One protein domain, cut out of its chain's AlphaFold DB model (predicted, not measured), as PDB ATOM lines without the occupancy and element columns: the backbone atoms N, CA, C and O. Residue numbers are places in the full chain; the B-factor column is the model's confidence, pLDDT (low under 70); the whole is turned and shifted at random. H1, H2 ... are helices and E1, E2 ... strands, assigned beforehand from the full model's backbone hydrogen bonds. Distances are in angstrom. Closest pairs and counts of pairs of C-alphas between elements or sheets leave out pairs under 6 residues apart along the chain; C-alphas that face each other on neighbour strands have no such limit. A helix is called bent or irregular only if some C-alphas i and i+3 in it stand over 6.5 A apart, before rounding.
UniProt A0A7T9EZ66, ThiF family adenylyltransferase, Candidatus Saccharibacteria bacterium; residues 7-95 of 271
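AT A GLANCE: This is residues 7 to 95 of the 271 residues of the protein "ThiF family adenylyltransferase" of Candidatus Saccharibacteria bacterium (UniProt A0A7T9EZ66). A small three-stranded sheet, covered on one face by the short helix H1, makes one end of an elongated body, and three helices, H2, H3 and H4, make the other end. H2 is the middle one of these three: H3 folds back along it as a helical hairpin, and H4 packs on H2 but stays clear of H3. The printed part has 89 residues with four named helices and three named strands, in the order H1, E1, H2, H3, E2, E3, H4; the sheet runs E1, E3, E2 and is mixed. The class is mixed, helices and strands. The whole is only just compact, close to loose, with a radius of gyration of the C-alphas of 14.3 A and spans of 43 by 27 by 20 A.

IN THESE COORDINATES: H1, residues 15 to 22, begins with C-alpha 15 at (-1.685, 0.937, -20.602). E1 follows as residues 28 to 31. H2, residues 33 to 44, is 16.3 A from first to last C-alpha, and H3, residues 49 to 57, is 12.3 A. E2, residues 67 to 71, is 13.1 A long, and E3, residues 76 to 80, is 12.5 A, beginning with C-alpha 76 at (-10.271, -14.854, -23.238). H4, residues 83 to 95, is 18.1 A long and ends with C-alpha 95 at (16.322, -30.359, -27.808). It is irregular: C-alphas 90 and 93 are 7.6 A apart.

HOW THE PARTS SIT: E3 is the inner strand. E1 and E3 are parallel at 5 degrees, with N 30 and O 77 at 2.8 A. E2 and E3 form a hairpin and are antiparallel at 160 degrees, with N 69 and O 78 at 2.8 A. Residues 7 to 8 pair antiparallel with residues 68 to 69 of E2. H1 is on the sheet at a height of 10.0 A, over E2 and along the strands, at 11 degrees to E2 on the local plane; its closest C-alphas to E2 are those of Leu 21 and Tyr 70, 7.0 A apart. H2 only grazes the sheet, with residues 33 to 37. With residues 37 to 42 alone H2 touches H3, opposite ways at a shallow tilt of 32 degrees, only just short of steep; the closest C-alphas, of Ala 41 and Arg 52, are 4.9 A apart. H2 touches H4, the same way at a steep tilt of 44 degrees; the closest C-alphas, of Leu 40 and Leu 89, are 6.5 A apart. H3 and H4 are apart. Each O i to N i+4 pair is within hydrogen-bond range in H1, H2 and H3, and 6 of 9 are in H4.

THE WHOLE: The C-alphas farthest apart, of Pro 25 and Gly 47, are 43.5 A apart. The printed part has no cut. No link is long; that from H3 to E2, 9 residues, is short, and the others are tight. The mean pLDDT of the printed part is 94.6, and residues 11 to 12 are under 70.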
ATOM      1  N   ILE A   7      -3.508  -8.898 -30.936       95.38
ATOM      2  CA  ILE A   7      -2.246  -9.008 -30.193       95.38
ATOM      3  C   ILE A   7      -1.635  -7.622 -29.985       95.38
ATOM      4  O   ILE A   7      -1.408  -6.895 -30.953       95.38
ATOM      5  N   LEU A   8      -1.308  -7.290 -28.737       92.94
ATOM      6  CA  LEU A   8      -0.422  -6.182 -28.383       92.94
ATOM      7  C   LEU A   8       0.976  -6.749 -28.123       92.94
ATOM      8  O   LEU A   8       1.163  -7.551 -27.211       92.94
ATOM      9  N   ARG A   9       1.944  -6.374 -28.965       86.31
ATOM     10  CA  ARG A   9       3.321  -6.894 -28.926       86.31
ATOM     11  C   ARG A   9       4.241  -5.978 -28.120       86.31
ATOM     12  O   ARG A   9       4.102  -4.761 -28.192       86.31
ATOM     13  N   GLU A  10       5.193  -6.581 -27.414       70.69
ATOM     14  CA  GLU A  10       6.192  -5.918 -26.567       70.69
ATOM     15  C   GLU A  10       6.826  -4.680 -27.233       70.69
ATOM     16  O   GLU A  10       7.027  -4.642 -28.449       70.69
ATOM     17  N   ALA A  11       7.119  -3.653 -26.426       64.50
ATOM     18  CA  ALA A  11       7.670  -2.354 -26.840       64.50
ATOM     19  C   ALA A  11       6.788  -1.488 -27.773       64.50
ATOM     20  O   ALA A  11       7.238  -0.432 -28.223       64.50
ATOM     21  N   ALA A  12       5.533  -1.878 -28.033       67.75
ATOM     22  CA  ALA A  12       4.644  -1.176 -28.966       67.75
ATOM     23  C   ALA A  12       3.245  -0.837 -28.414       67.75
ATOM     24  O   ALA A  12       2.385  -0.422 -29.196       67.75
ATOM     25  N   PHE A  13       2.995  -0.997 -27.105       84.31
ATOM     26  CA  PHE A  13       1.695  -0.656 -26.521       84.31
ATOM     27  C   PHE A  13       1.749   0.130 -25.205       84.31
ATOM     28  O   PHE A  13       2.715   0.062 -24.449       84.31
ATOM     29  N   SER A  14       0.685   0.895 -24.951       88.88
ATOM     30  CA  SER A  14       0.439   1.652 -23.723       88.88
ATOM     31  C   SER A  14      -0.581   0.958 -22.817       88.88
ATOM     32  O   SER A  14      -1.346   0.094 -23.253       88.88
ATOM     33  N   THR A  15      -0.659   1.393 -21.557       90.12
ATOM     34  CA  THR A  15      -1.685   0.937 -20.602       90.12
ATOM     35  C   THR A  15      -3.104   1.225 -21.102       90.12
ATOM     36  O   THR A  15      -4.014   0.433 -20.874       90.12
ATOM     37  N   GLU A  16      -3.298   2.307 -21.864       91.12
ATOM     38  CA  GLU A  16      -4.578   2.632 -22.509       91.12
ATOM     39  C   GLU A  16      -4.990   1.575 -23.544       91.12
ATOM     40  O   GLU A  16      -6.163   1.222 -23.631       91.12
ATOM     41  N   GLN A  17      -4.042   1.024 -24.308       92.06
ATOM     42  CA  GLN A  17      -4.343  -0.034 -25.276       92.06
ATOM     43  C   GLN A  17      -4.701  -1.352 -24.584       92.06
ATOM     44  O   GLN A  17      -5.598  -2.056 -25.053       92.06
ATOM     45  N   VAL A  18      -4.060  -1.669 -23.455       92.31
ATOM     46  CA  VAL A  18      -4.444  -2.821 -22.623       92.31
ATOM     47  C   VAL A  18      -5.843  -2.610 -22.038       92.31
ATOM     48  O   VAL A  18      -6.690  -3.497 -22.133       92.31
ATOM     49  N   ALA A  19      -6.134  -1.417 -21.511       92.75
ATOM     50  CA  ALA A  19      -7.473  -1.062 -21.046       92.75
ATOM     51  C   ALA A  19      -8.520  -1.212 -22.162       92.75
ATOM     52  O   ALA A  19      -9.567  -1.814 -21.936       92.75
ATOM     53  N   HIS A  20      -8.206  -0.788 -23.388       93.50
ATOM     54  CA  HIS A  20      -9.090  -0.964 -24.539       93.50
ATOM     55  C   HIS A  20      -9.315  -2.439 -24.921       93.50
ATOM     56  O   HIS A  20     -10.406  -2.807 -25.362       93.50
ATOM     57  N   LEU A  21      -8.328  -3.327 -24.736       92.88
ATOM     58  CA  LEU A  21      -8.570  -4.768 -24.876       92.88
ATOM     59  C   LEU A  21      -9.558  -5.282 -23.824       92.88
ATOM     60  O   LEU A  21     -10.406  -6.105 -24.160       92.88
ATOM     61  N   ARG A  22      -9.491  -4.783 -22.585       94.31
ATOM     62  CA  ARG A  22     -10.420  -5.160 -21.506       94.31
ATOM     63  C   ARG A  22     -11.843  -4.635 -21.704       94.31
ATOM     64  O   ARG A  22     -12.771  -5.202 -21.140       94.31
ATOM     65  N   GLU A  23     -12.033  -3.599 -22.521       94.94
ATOM     66  CA  GLU A  23     -13.364  -3.117 -22.931       94.94
ATOM     67  C   GLU A  23     -14.067  -4.061 -23.920       94.94
ATOM     68  O   GLU A  23     -15.279  -3.956 -24.128       94.94
ATOM     69  N   LYS A  24     -13.331  -4.985 -24.550       94.62
ATOM     70  CA  LYS A  24     -13.929  -6.030 -25.388       94.62
ATOM     71  C   LYS A  24     -14.767  -6.991 -24.525       94.62
ATOM     72  O   LYS A  24     -14.685  -6.939 -23.301       94.62
ATOM     73  N   PRO A  25     -15.557  -7.900 -25.129       96.69
ATOM     74  CA  PRO A  25     -16.291  -8.951 -24.414       96.69
ATOM     75  C   PRO A  25     -15.367  -9.991 -23.746       96.69
ATOM     76  O   PRO A  25     -15.356 -11.168 -24.109       96.69
ATOM     77  N   VAL A  26     -14.546  -9.555 -22.793       97.19
ATOM     78  CA  VAL A  26     -13.655 -10.390 -21.999       97.19
ATOM     79  C   VAL A  26     -14.461 -10.954 -20.840       97.19
ATOM     80  O   VAL A  26     -14.935 -10.210 -19.984       97.19
ATOM     81  N   TRP A  27     -14.615 -12.275 -20.790       97.06
ATOM     82  CA  TRP A  27     -15.201 -12.935 -19.616       97.06
ATOM     83  C   TRP A  27     -14.134 -13.558 -18.715       97.06
ATOM     84  O   TRP A  27     -14.415 -13.857 -17.553       97.06
ATOM     85  N   LYS A  28     -12.914 -13.760 -19.235       97.75
ATOM     86  CA  LYS A  28     -11.794 -14.342 -18.494       97.75
ATOM     87  C   LYS A  28     -10.466 -13.713 -18.893       97.75
ATOM     88  O   LYS A  28     -10.056 -13.802 -20.047       97.75
ATOM     89  N   GLU A  29      -9.775 -13.163 -17.904       97.69
ATOM     90  CA  GLU A  29      -8.370 -12.777 -18.006       97.69
ATOM     91  C   GLU A  29      -7.489 -13.926 -17.486       97.69
ATOM     92  O   GLU A  29      -7.811 -14.568 -16.481       97.69
ATOM     93  N   VAL A  30      -6.416 -14.236 -18.209       98.06
ATOM     94  CA  VAL A  30      -5.440 -15.276 -17.879       98.06
ATOM     95  C   VAL A  30      -4.060 -14.647 -17.946       98.06
ATOM     96  O   VAL A  30      -3.549 -14.402 -19.031       98.06
ATOM     97  N   ASP A  31      -3.450 -14.413 -16.791       97.75
ATOM     98  CA  ASP A  31      -2.072 -13.940 -16.709       97.75
ATOM     99  C   ASP A  31      -1.150 -15.095 -16.317       97.75
ATOM    100  O   ASP A  31      -1.291 -15.685 -15.243       97.75
ATOM    101  N   ILE A  32      -0.239 -15.444 -17.225       97.81
ATOM    102  CA  ILE A  32       0.775 -16.485 -17.021       97.81
ATOM    103  C   ILE A  32       2.199 -15.963 -17.235       97.81
ATOM    104  O   ILE A  32       3.138 -16.757 -17.171       97.81
ATOM    105  N   TYR A  33       2.384 -14.657 -17.456       97.69
ATOM    106  CA  TYR A  33       3.684 -14.069 -17.786       97.69
ATOM    107  C   TYR A  33       4.737 -14.382 -16.714       97.69
ATOM    108  O   TYR A  33       5.786 -14.951 -17.012       97.69
ATOM    109  N   ALA A  34       4.422 -14.098 -15.446       97.62
ATOM    110  CA  ALA A  34       5.348 -14.308 -14.333       97.62
ATOM    111  C   ALA A  34       5.796 -15.776 -14.211       97.62
ATOM    112  O   ALA A  34       6.975 -16.059 -14.007       97.62
ATOM    113  N   GLY A  35       4.859 -16.718 -14.374       98.19
ATOM    114  CA  GLY A  35       5.159 -18.152 -14.343       98.19
ATOM    115  C   GLY A  35       6.076 -18.570 -15.492       98.19
ATOM    116  O   GLY A  35       7.057 -19.278 -15.277       98.19
ATOM    117  N   GLN A  36       5.819 -18.054 -16.692       98.19
ATOM    118  CA  GLN A  36       6.634 -18.322 -17.874       98.19
ATOM    119  C   GLN A  36       8.058 -17.757 -17.765       98.19
ATOM    120  O   GLN A  36       8.999 -18.403 -18.224       98.19
ATOM    121  N   ILE A  37       8.248 -16.595 -17.128       98.31
ATOM    122  CA  ILE A  37       9.584 -16.051 -16.831       98.31
ATOM    123  C   ILE A  37      10.370 -16.985 -15.902       98.31
ATOM    124  O   ILE A  37      11.550 -17.240 -16.153       98.31
ATOM    125  N   VAL A  38       9.726 -17.545 -14.875       98.12
ATOM    126  CA  VAL A  38      10.358 -18.537 -13.987       98.12
ATOM    127  C   VAL A  38      10.750 -19.796 -14.768       98.12
ATOM    128  O   VAL A  38      11.877 -20.271 -14.640       98.12
ATOM    129  N   GLU A  39       9.863 -20.313 -15.623       98.19
ATOM    130  CA  GLU A  39      10.165 -21.470 -16.478       98.19
ATOM    131  C   GLU A  39      11.335 -21.197 -17.442       98.19
ATOM    132  O   GLU A  39      12.213 -22.045 -17.607       98.19
ATOM    133  N   LEU A  40      11.400 -20.005 -18.043       98.06
ATOM    134  CA  LEU A  40      12.518 -19.588 -18.896       98.06
ATOM    135  C   LEU A  40      13.835 -19.510 -18.124       98.06
ATOM    136  O   LEU A  40      14.868 -19.934 -18.643       98.06
ATOM    137  N   ALA A  41      13.806 -18.996 -16.892       98.00
ATOM    138  CA  ALA A  41      14.984 -18.929 -16.036       98.00
ATOM    139  C   ALA A  41      15.565 -20.333 -15.798       98.00
ATOM    140  O   ALA A  41      16.768 -20.541 -15.953       98.00
ATOM    141  N   GLU A  42      14.708 -21.312 -15.488       96.94
ATOM    142  CA  GLU A  42      15.101 -22.719 -15.314       96.94
ATOM    143  C   GLU A  42      15.732 -23.318 -16.575       96.94
ATOM    144  O   GLU A  42      16.702 -24.073 -16.491       96.94
ATOM    145  N   ILE A  43      15.205 -22.968 -17.750       95.50
ATOM    146  CA  ILE A  43      15.706 -23.462 -19.036       95.50
ATOM    147  C   ILE A  43      17.067 -22.858 -19.384       95.50
ATOM    148  O   ILE A  43      17.953 -23.571 -19.858       95.50
ATOM    149  N   ARG A  44      17.232 -21.549 -19.174       96.31
ATOM    150  CA  ARG A  44      18.429 -20.803 -19.587       96.31
ATOM    151  C   ARG A  44      19.585 -20.929 -18.596       96.31
ATOM    152  O   ARG A  44      20.739 -20.876 -19.015       96.31
ATOM    153  N   PHE A  45      19.291 -21.138 -17.312       97.31
ATOM    154  CA  PHE A  45      20.282 -21.172 -16.230       97.31
ATOM    155  C   PHE A  45      20.168 -22.449 -15.368       97.31
ATOM    156  O   PHE A  45      19.973 -22.381 -14.144       97.31
ATOM    157  N   PRO A  46      20.286 -23.649 -15.970       95.00
ATOM    158  CA  PRO A  46      20.150 -24.905 -15.243       95.00
ATOM    159  C   PRO A  46      21.282 -25.065 -14.221       95.00
ATOM    160  O   PRO A  46      22.460 -24.930 -14.534       95.00
ATOM    161  N   GLY A  47      20.929 -25.370 -12.975       94.94
ATOM    162  CA  GLY A  47      21.886 -25.502 -11.866       94.94
ATOM    163  C   GLY A  47      22.378 -24.183 -11.251       94.94
ATOM    164  O   GLY A  47      22.960 -24.228 -10.173       94.94
ATOM    165  N   ASP A  48      22.076 -23.028 -11.852       97.75
ATOM    166  CA  ASP A  48      22.534 -21.714 -11.375       97.75
ATOM    167  C   ASP A  48      21.378 -20.909 -10.761       97.75
ATOM    168  O   ASP A  48      20.576 -20.291 -11.459       97.75
ATOM    169  N   ALA A  49      21.242 -20.977  -9.434       97.31
ATOM    170  CA  ALA A  49      20.152 -20.314  -8.718       97.31
ATOM    171  C   ALA A  49      20.298 -18.782  -8.681       97.31
ATOM    172  O   ALA A  49      19.290 -18.079  -8.681       97.31
ATOM    173  N   GLU A  50      21.530 -18.267  -8.664       97.88
ATOM    174  CA  GLU A  50      21.792 -16.825  -8.618       97.88
ATOM    175  C   GLU A  50      21.445 -16.183  -9.965       97.88
ATOM    176  O   GLU A  50      20.698 -15.206 -10.004       97.88
ATOM    177  N   ALA A  51      21.877 -16.792 -11.075       97.88
ATOM    178  CA  ALA A  51      21.524 -16.324 -12.412       97.88
ATOM    179  C   ALA A  51      20.014 -16.412 -12.685       97.88
ATOM    180  O   ALA A  51      19.448 -15.505 -13.297       97.88
ATOM    181  N   ARG A  52      19.333 -17.460 -12.191       98.12
ATOM    182  CA  ARG A  52      17.863 -17.559 -12.264       98.12
ATOM    183  C   ARG A  52      17.177 -16.408 -11.550       98.12
ATOM    184  O   ARG A  52      16.303 -15.773 -12.133       98.12
ATOM    185  N   GLN A  53      17.579 -16.141 -10.310       97.69
ATOM    186  CA  GLN A  53      16.990 -15.074  -9.513       97.69
ATOM    187  C   GLN A  53      17.223 -13.708 -10.169       97.69
ATOM    188  O   GLN A  53      16.272 -12.950 -10.342       97.69
ATOM    189  N   ALA A  54      18.446 -13.441 -10.635       98.00
ATOM    190  CA  ALA A  54      18.774 -12.217 -11.359       98.00
ATOM    191  C   ALA A  54      17.951 -12.059 -12.652       98.00
ATOM    192  O   ALA A  54      17.499 -10.958 -12.967       98.00
ATOM    193  N   PHE A  55      17.714 -13.147 -13.395       97.88
ATOM    194  CA  PHE A  55      16.871 -13.117 -14.592       97.88
ATOM    195  C   PHE A  55      15.411 -12.797 -14.261       97.88
ATOM    196  O   PHE A  55      14.814 -11.963 -14.936       97.88
ATOM    197  N   ILE A  56      14.843 -13.422 -13.226       97.56
ATOM    198  CA  ILE A  56      13.459 -13.167 -12.795       97.56
ATOM    199  C   ILE A  56      13.301 -11.712 -12.332       97.56
ATOM    200  O   ILE A  56      12.354 -11.041 -12.728       97.56
ATOM    201  N   GLU A  57      14.247 -11.196 -11.545       97.00
ATOM    202  CA  GLU A  57      14.238  -9.805 -11.067       97.00
ATOM    203  C   GLU A  57      14.354  -8.783 -12.204       97.00
ATOM    204  O   GLU A  57      13.780  -7.699 -12.121       97.00
ATOM    205  N   ALA A  58      15.057  -9.135 -13.284       96.25
ATOM    206  CA  ALA A  58      15.173  -8.299 -14.476       96.25
ATOM    207  C   ALA A  58      13.905  -8.283 -15.357       96.25
ATOM    208  O   ALA A  58      13.814  -7.443 -16.249       96.25
ATOM    209  N   HIS A  59      12.943  -9.183 -15.122       95.69
ATOM    210  CA  HIS A  59      11.694  -9.300 -15.885       95.69
ATOM    211  C   HIS A  59      10.488  -9.215 -14.939       95.69
ATOM    212  O   HIS A  59       9.798 -10.217 -14.709       95.69
ATOM    213  N   PRO A  60      10.241  -8.038 -14.338       93.31
ATOM    214  CA  PRO A  60       9.150  -7.879 -13.394       93.31
ATOM    215  C   PRO A  60       7.804  -8.130 -14.084       93.31
ATOM    216  O   PRO A  60       7.598  -7.786 -15.247       93.31
ATOM    217  N   ALA A  61       6.875  -8.733 -13.344       90.75
ATOM    218  CA  ALA A  61       5.521  -9.016 -13.810       90.75
ATOM    219  C   ALA A  61       4.668  -7.738 -13.825       90.75
ATOM    220  O   ALA A  61       3.789  -7.538 -12.986       90.75
ATOM    221  N   GLU A  62       4.984  -6.848 -14.758       90.62
ATOM    222  CA  GLU A  62       4.286  -5.587 -14.983       90.62
ATOM    223  C   GLU A  62       3.305  -5.707 -16.150       90.62
ATOM    224  O   GLU A  62       3.478  -6.520 -17.052       90.62
ATOM    225  N   GLU A  63       2.281  -4.855 -16.169       88.62
ATOM    226  CA  GLU A  63       1.241  -4.865 -17.209       88.62
ATOM    227  C   GLU A  63       1.779  -4.615 -18.628       88.62
ATOM    228  O   GLU A  63       1.179  -5.057 -19.607       88.62
ATOM    229  N   LEU A  64       2.892  -3.889 -18.744       90.88
ATOM    230  CA  LEU A  64       3.534  -3.573 -20.022       90.88
ATOM    231  C   LEU A  64       4.646  -4.557 -20.401       90.88
ATOM    232  O   LEU A  64       5.268  -4.392 -21.451       90.88
ATOM    233  N   ALA A  65       4.913  -5.554 -19.557       91.50
ATOM    234  CA  ALA A  65       5.850  -6.616 -19.877       91.50
ATOM    235  C   ALA A  65       5.199  -7.620 -20.846       91.50
ATOM    236  O   ALA A  65       3.982  -7.751 -20.893       91.50
ATOM    237  N   GLY A  66       5.998  -8.324 -21.653       94.00
ATOM    238  CA  GLY A  66       5.483  -9.392 -22.517       94.00
ATOM    239  C   GLY A  66       4.450  -8.930 -23.553       94.00
ATOM    240  O   GLY A  66       4.647  -7.937 -24.259       94.00
ATOM    241  N   VAL A  67       3.377  -9.710 -23.714       96.12
ATOM    242  CA  VAL A  67       2.326  -9.479 -24.713       96.12
ATOM    243  C   VAL A  67       0.928  -9.723 -24.159       96.12
ATOM    244  O   VAL A  67       0.713 -10.611 -23.334       96.12
ATOM    245  N   TRP A  68      -0.046  -9.012 -24.724       97.38
ATOM    246  CA  TRP A  68      -1.467  -9.277 -24.497       97.38
ATOM    247  C   TRP A  68      -2.121  -9.843 -25.753       97.38
ATOM    248  O   TRP A  68      -1.954  -9.304 -26.847       97.38
ATOM    249  N   VAL A  69      -2.901 -10.911 -25.596       97.88
ATOM    250  CA  VAL A  69      -3.617 -11.593 -26.677       97.88
ATOM    251  C   VAL A  69      -5.091 -11.712 -26.317       97.88
ATOM    252  O   VAL A  69      -5.452 -12.396 -25.364       97.88
ATOM    253  N   TYR A  70      -5.962 -11.084 -27.097       98.06
ATOM    254  CA  TYR A  70      -7.405 -11.284 -27.000       98.06
ATOM    255  C   TYR A  70      -7.877 -12.272 -28.067       98.06
ATOM    256  O   TYR A  70      -7.626 -12.062 -29.255       98.06
ATOM    257  N   TYR A  71      -8.598 -13.308 -27.644       98.12
ATOM    258  CA  TYR A  71      -9.205 -14.319 -28.508       98.12
ATOM    259  C   TYR A  71     -10.710 -14.034 -28.672       98.12
ATOM    260  O   TYR A  71     -11.473 -14.328 -27.749       98.12
ATOM    261  N   PRO A  72     -11.174 -13.476 -29.809       97.00
ATOM    262  CA  PRO A  72     -12.569 -13.044 -29.965       97.00
ATOM    263  C   PRO A  72     -13.591 -14.173 -29.798       97.00
ATOM    264  O   PRO A  72     -14.598 -13.990 -29.117       97.00
ATOM    265  N   TRP A  73     -13.280 -15.361 -30.323       95.75
ATOM    266  CA  TRP A  73     -14.172 -16.525 -30.294       95.75
ATOM    267  C   TRP A  73     -14.395 -17.077 -28.890       95.75
ATOM    268  O   TRP A  73     -15.460 -17.619 -28.592       95.75
ATOM    269  N   SER A  74     -13.380 -16.978 -28.030       95.38
ATOM    270  CA  SER A  74     -13.455 -17.492 -26.672       95.38
ATOM    271  C   SER A  74     -13.697 -16.396 -25.656       95.38
ATOM    272  O   SER A  74     -14.066 -16.746 -24.554       95.38
ATOM    273  N   GLY A  75     -13.507 -15.109 -25.967       97.06
ATOM    274  CA  GLY A  75     -13.595 -14.006 -25.003       97.06
ATOM    275  C   GLY A  75     -12.524 -14.058 -23.903       97.06
ATOM    276  O   GLY A  75     -12.721 -13.496 -22.823       97.06
ATOM    277  N   VAL A  76     -11.416 -14.762 -24.152       98.38
ATOM    278  CA  VAL A  76     -10.271 -14.854 -23.238       98.38
ATOM    279  C   VAL A  76      -9.255 -13.767 -23.577       98.38
ATOM    280  O   VAL A  76      -8.890 -13.592 -24.740       98.38
ATOM    281  N   LEU A  77      -8.775 -13.067 -22.552       98.31
ATOM    282  CA  LEU A  77      -7.644 -12.147 -22.627       98.31
ATOM    283  C   LEU A  77      -6.438 -12.783 -21.923       98.31
ATOM    284  O   LEU A  77      -6.501 -13.069 -20.733       98.31
ATOM    285  N   LEU A  78      -5.364 -13.037 -22.660       98.25
ATOM    286  CA  LEU A  78      -4.148 -13.700 -22.194       98.25
ATOM    287  C   LEU A  78      -3.003 -12.687 -22.061       98.25
ATOM    288  O   LEU A  78      -2.743 -11.956 -23.011       98.25
ATOM    289  N   HIS A  79      -2.293 -12.706 -20.934       97.62
ATOM    290  CA  HIS A  79      -0.996 -12.053 -20.744       97.62
ATOM    291  C   HIS A  79       0.098 -13.121 -20.660       97.62
ATOM    292  O   HIS A  79       0.040 -14.020 -19.813       97.62
ATOM    293  N   CYS A  80       1.057 -13.075 -21.583       97.56
ATOM    294  CA  CYS A  80       2.111 -14.082 -21.711       97.56
ATOM    295  C   CYS A  80       3.420 -13.485 -22.246       97.56
ATOM    296  O   CYS A  80       3.505 -12.304 -22.578       97.56
ATOM    297  N   VAL A  81       4.476 -14.298 -22.298       97.19
ATOM    298  CA  VAL A  81       5.780 -13.898 -22.853       97.19
ATOM    299  C   VAL A  81       5.737 -13.694 -24.375       97.19
ATOM    300  O   VAL A  81       4.803 -14.121 -25.056       97.19
ATOM    301  N   SER A  82       6.777 -13.057 -24.918       95.69
ATOM    302  CA  SER A  82       6.945 -12.820 -26.357       95.69
ATOM    303  C   SER A  82       6.980 -14.109 -27.193       95.69
ATOM    304  O   SER A  82       7.169 -15.205 -26.671       95.69
ATOM    305  N   ASP A  83       6.821 -13.973 -28.512       95.00
ATOM    306  CA  ASP A  83       6.837 -15.091 -29.472       95.00
ATOM    307  C   ASP A  83       8.093 -15.959 -29.344       95.00
ATOM    308  O   ASP A  83       8.017 -17.171 -29.153       95.00
ATOM    309  N   GLU A  84       9.261 -15.321 -29.334       94.69
ATOM    310  CA  GLU A  84      10.549 -16.006 -29.257       94.69
ATOM    311  C   GLU A  84      10.717 -16.767 -27.932       94.69
ATOM    312  O   GLU A  84      11.139 -17.926 -27.910       94.69
ATOM    313  N   ALA A  85      10.288 -16.155 -26.826       96.56
ATOM    314  CA  ALA A  85      10.291 -16.770 -25.506       96.56
ATOM    315  C   ALA A  85       9.278 -17.927 -25.397       96.56
ATOM    316  O   ALA A  85       9.591 -18.988 -24.850       96.56
ATOM    317  N   LEU A  86       8.077 -17.767 -25.963       96.50
ATOM    318  CA  LEU A  86       7.057 -18.812 -26.010       96.50
ATOM    319  C   LEU A  86       7.525 -20.004 -26.855       96.50
ATOM    320  O   LEU A  86       7.305 -21.157 -26.475       96.50
ATOM    321  N   PHE A  87       8.183 -19.744 -27.985       96.12
ATOM    322  CA  PHE A  87       8.756 -20.778 -28.839       96.12
ATOM    323  C   PHE A  87       9.842 -21.571 -28.102       96.12
ATOM    324  O   PHE A  87       9.817 -22.805 -28.131       96.12
ATOM    325  N   GLU A  88      10.744 -20.897 -27.381       96.19
ATOM    326  CA  GLU A  88      11.771 -21.549 -26.559       96.19
ATOM    327  C   GLU A  88      11.155 -22.446 -25.474       96.19
ATOM    328  O   GLU A  88      11.550 -23.609 -25.345       96.19
ATOM    329  N   LEU A  89      10.154 -21.944 -24.739       96.75
ATOM    330  CA  LEU A  89       9.425 -22.713 -23.724       96.75
ATOM    331  C   LEU A  89       8.806 -23.984 -24.317       96.75
ATOM    332  O   LEU A  89       9.040 -25.093 -23.828       96.75
ATOM    333  N   ARG A  90       8.039 -23.837 -25.403       95.25
ATOM    334  CA  ARG A  90       7.285 -24.938 -26.026       95.25
ATOM    335  C   ARG A  90       8.192 -26.000 -26.643       95.25
ATOM    336  O   ARG A  90       7.855 -27.181 -26.604       95.25
ATOM    337  N   THR A  91       9.340 -25.600 -27.184       95.69
ATOM    338  CA  THR A  91      10.275 -26.507 -27.873       95.69
ATOM    339  C   THR A  91      11.416 -27.000 -26.989       95.69
ATOM    340  O   THR A  91      12.240 -27.793 -27.440       95.69
ATOM    341  N   ASN A  92      11.467 -26.620 -25.708       94.75
ATOM    342  CA  ASN A  92      12.592 -26.965 -24.840       94.75
ATOM    343  C   ASN A  92      12.875 -28.478 -24.774       94.75
ATOM    344  O   ASN A  92      14.029 -28.901 -24.810       94.75
ATOM    345  N   ARG A  93      11.828 -29.311 -24.737       93.44
ATOM    346  CA  ARG A  93      11.980 -30.778 -24.712       93.44
ATOM    347  C   ARG A  93      12.387 -31.374 -26.062       93.44
ATOM    348  O   ARG A  93      12.945 -32.469 -26.081       93.44
ATOM    349  N   ASN A  94      12.182 -30.659 -27.168       94.12
ATOM    350  CA  ASN A  94      12.588 -31.117 -28.499       94.12
ATOM    351  C   ASN A  94      14.109 -31.156 -28.647       94.12
ATOM    352  O   ASN A  94      14.610 -31.967 -29.420       94.12
ATOM    353  N   LYS A  95      14.848 -30.366 -27.853       90.44
ATOM    354  CA  LYS A  95      16.322 -30.359 -27.808       90.44
ATOM    355  C   LYS A  95      16.928 -31.734 -27.472       90.44
ATOM    356  O   LYS A  95      18.110 -31.956 -27.702       90.44
TER     357      LYS A  95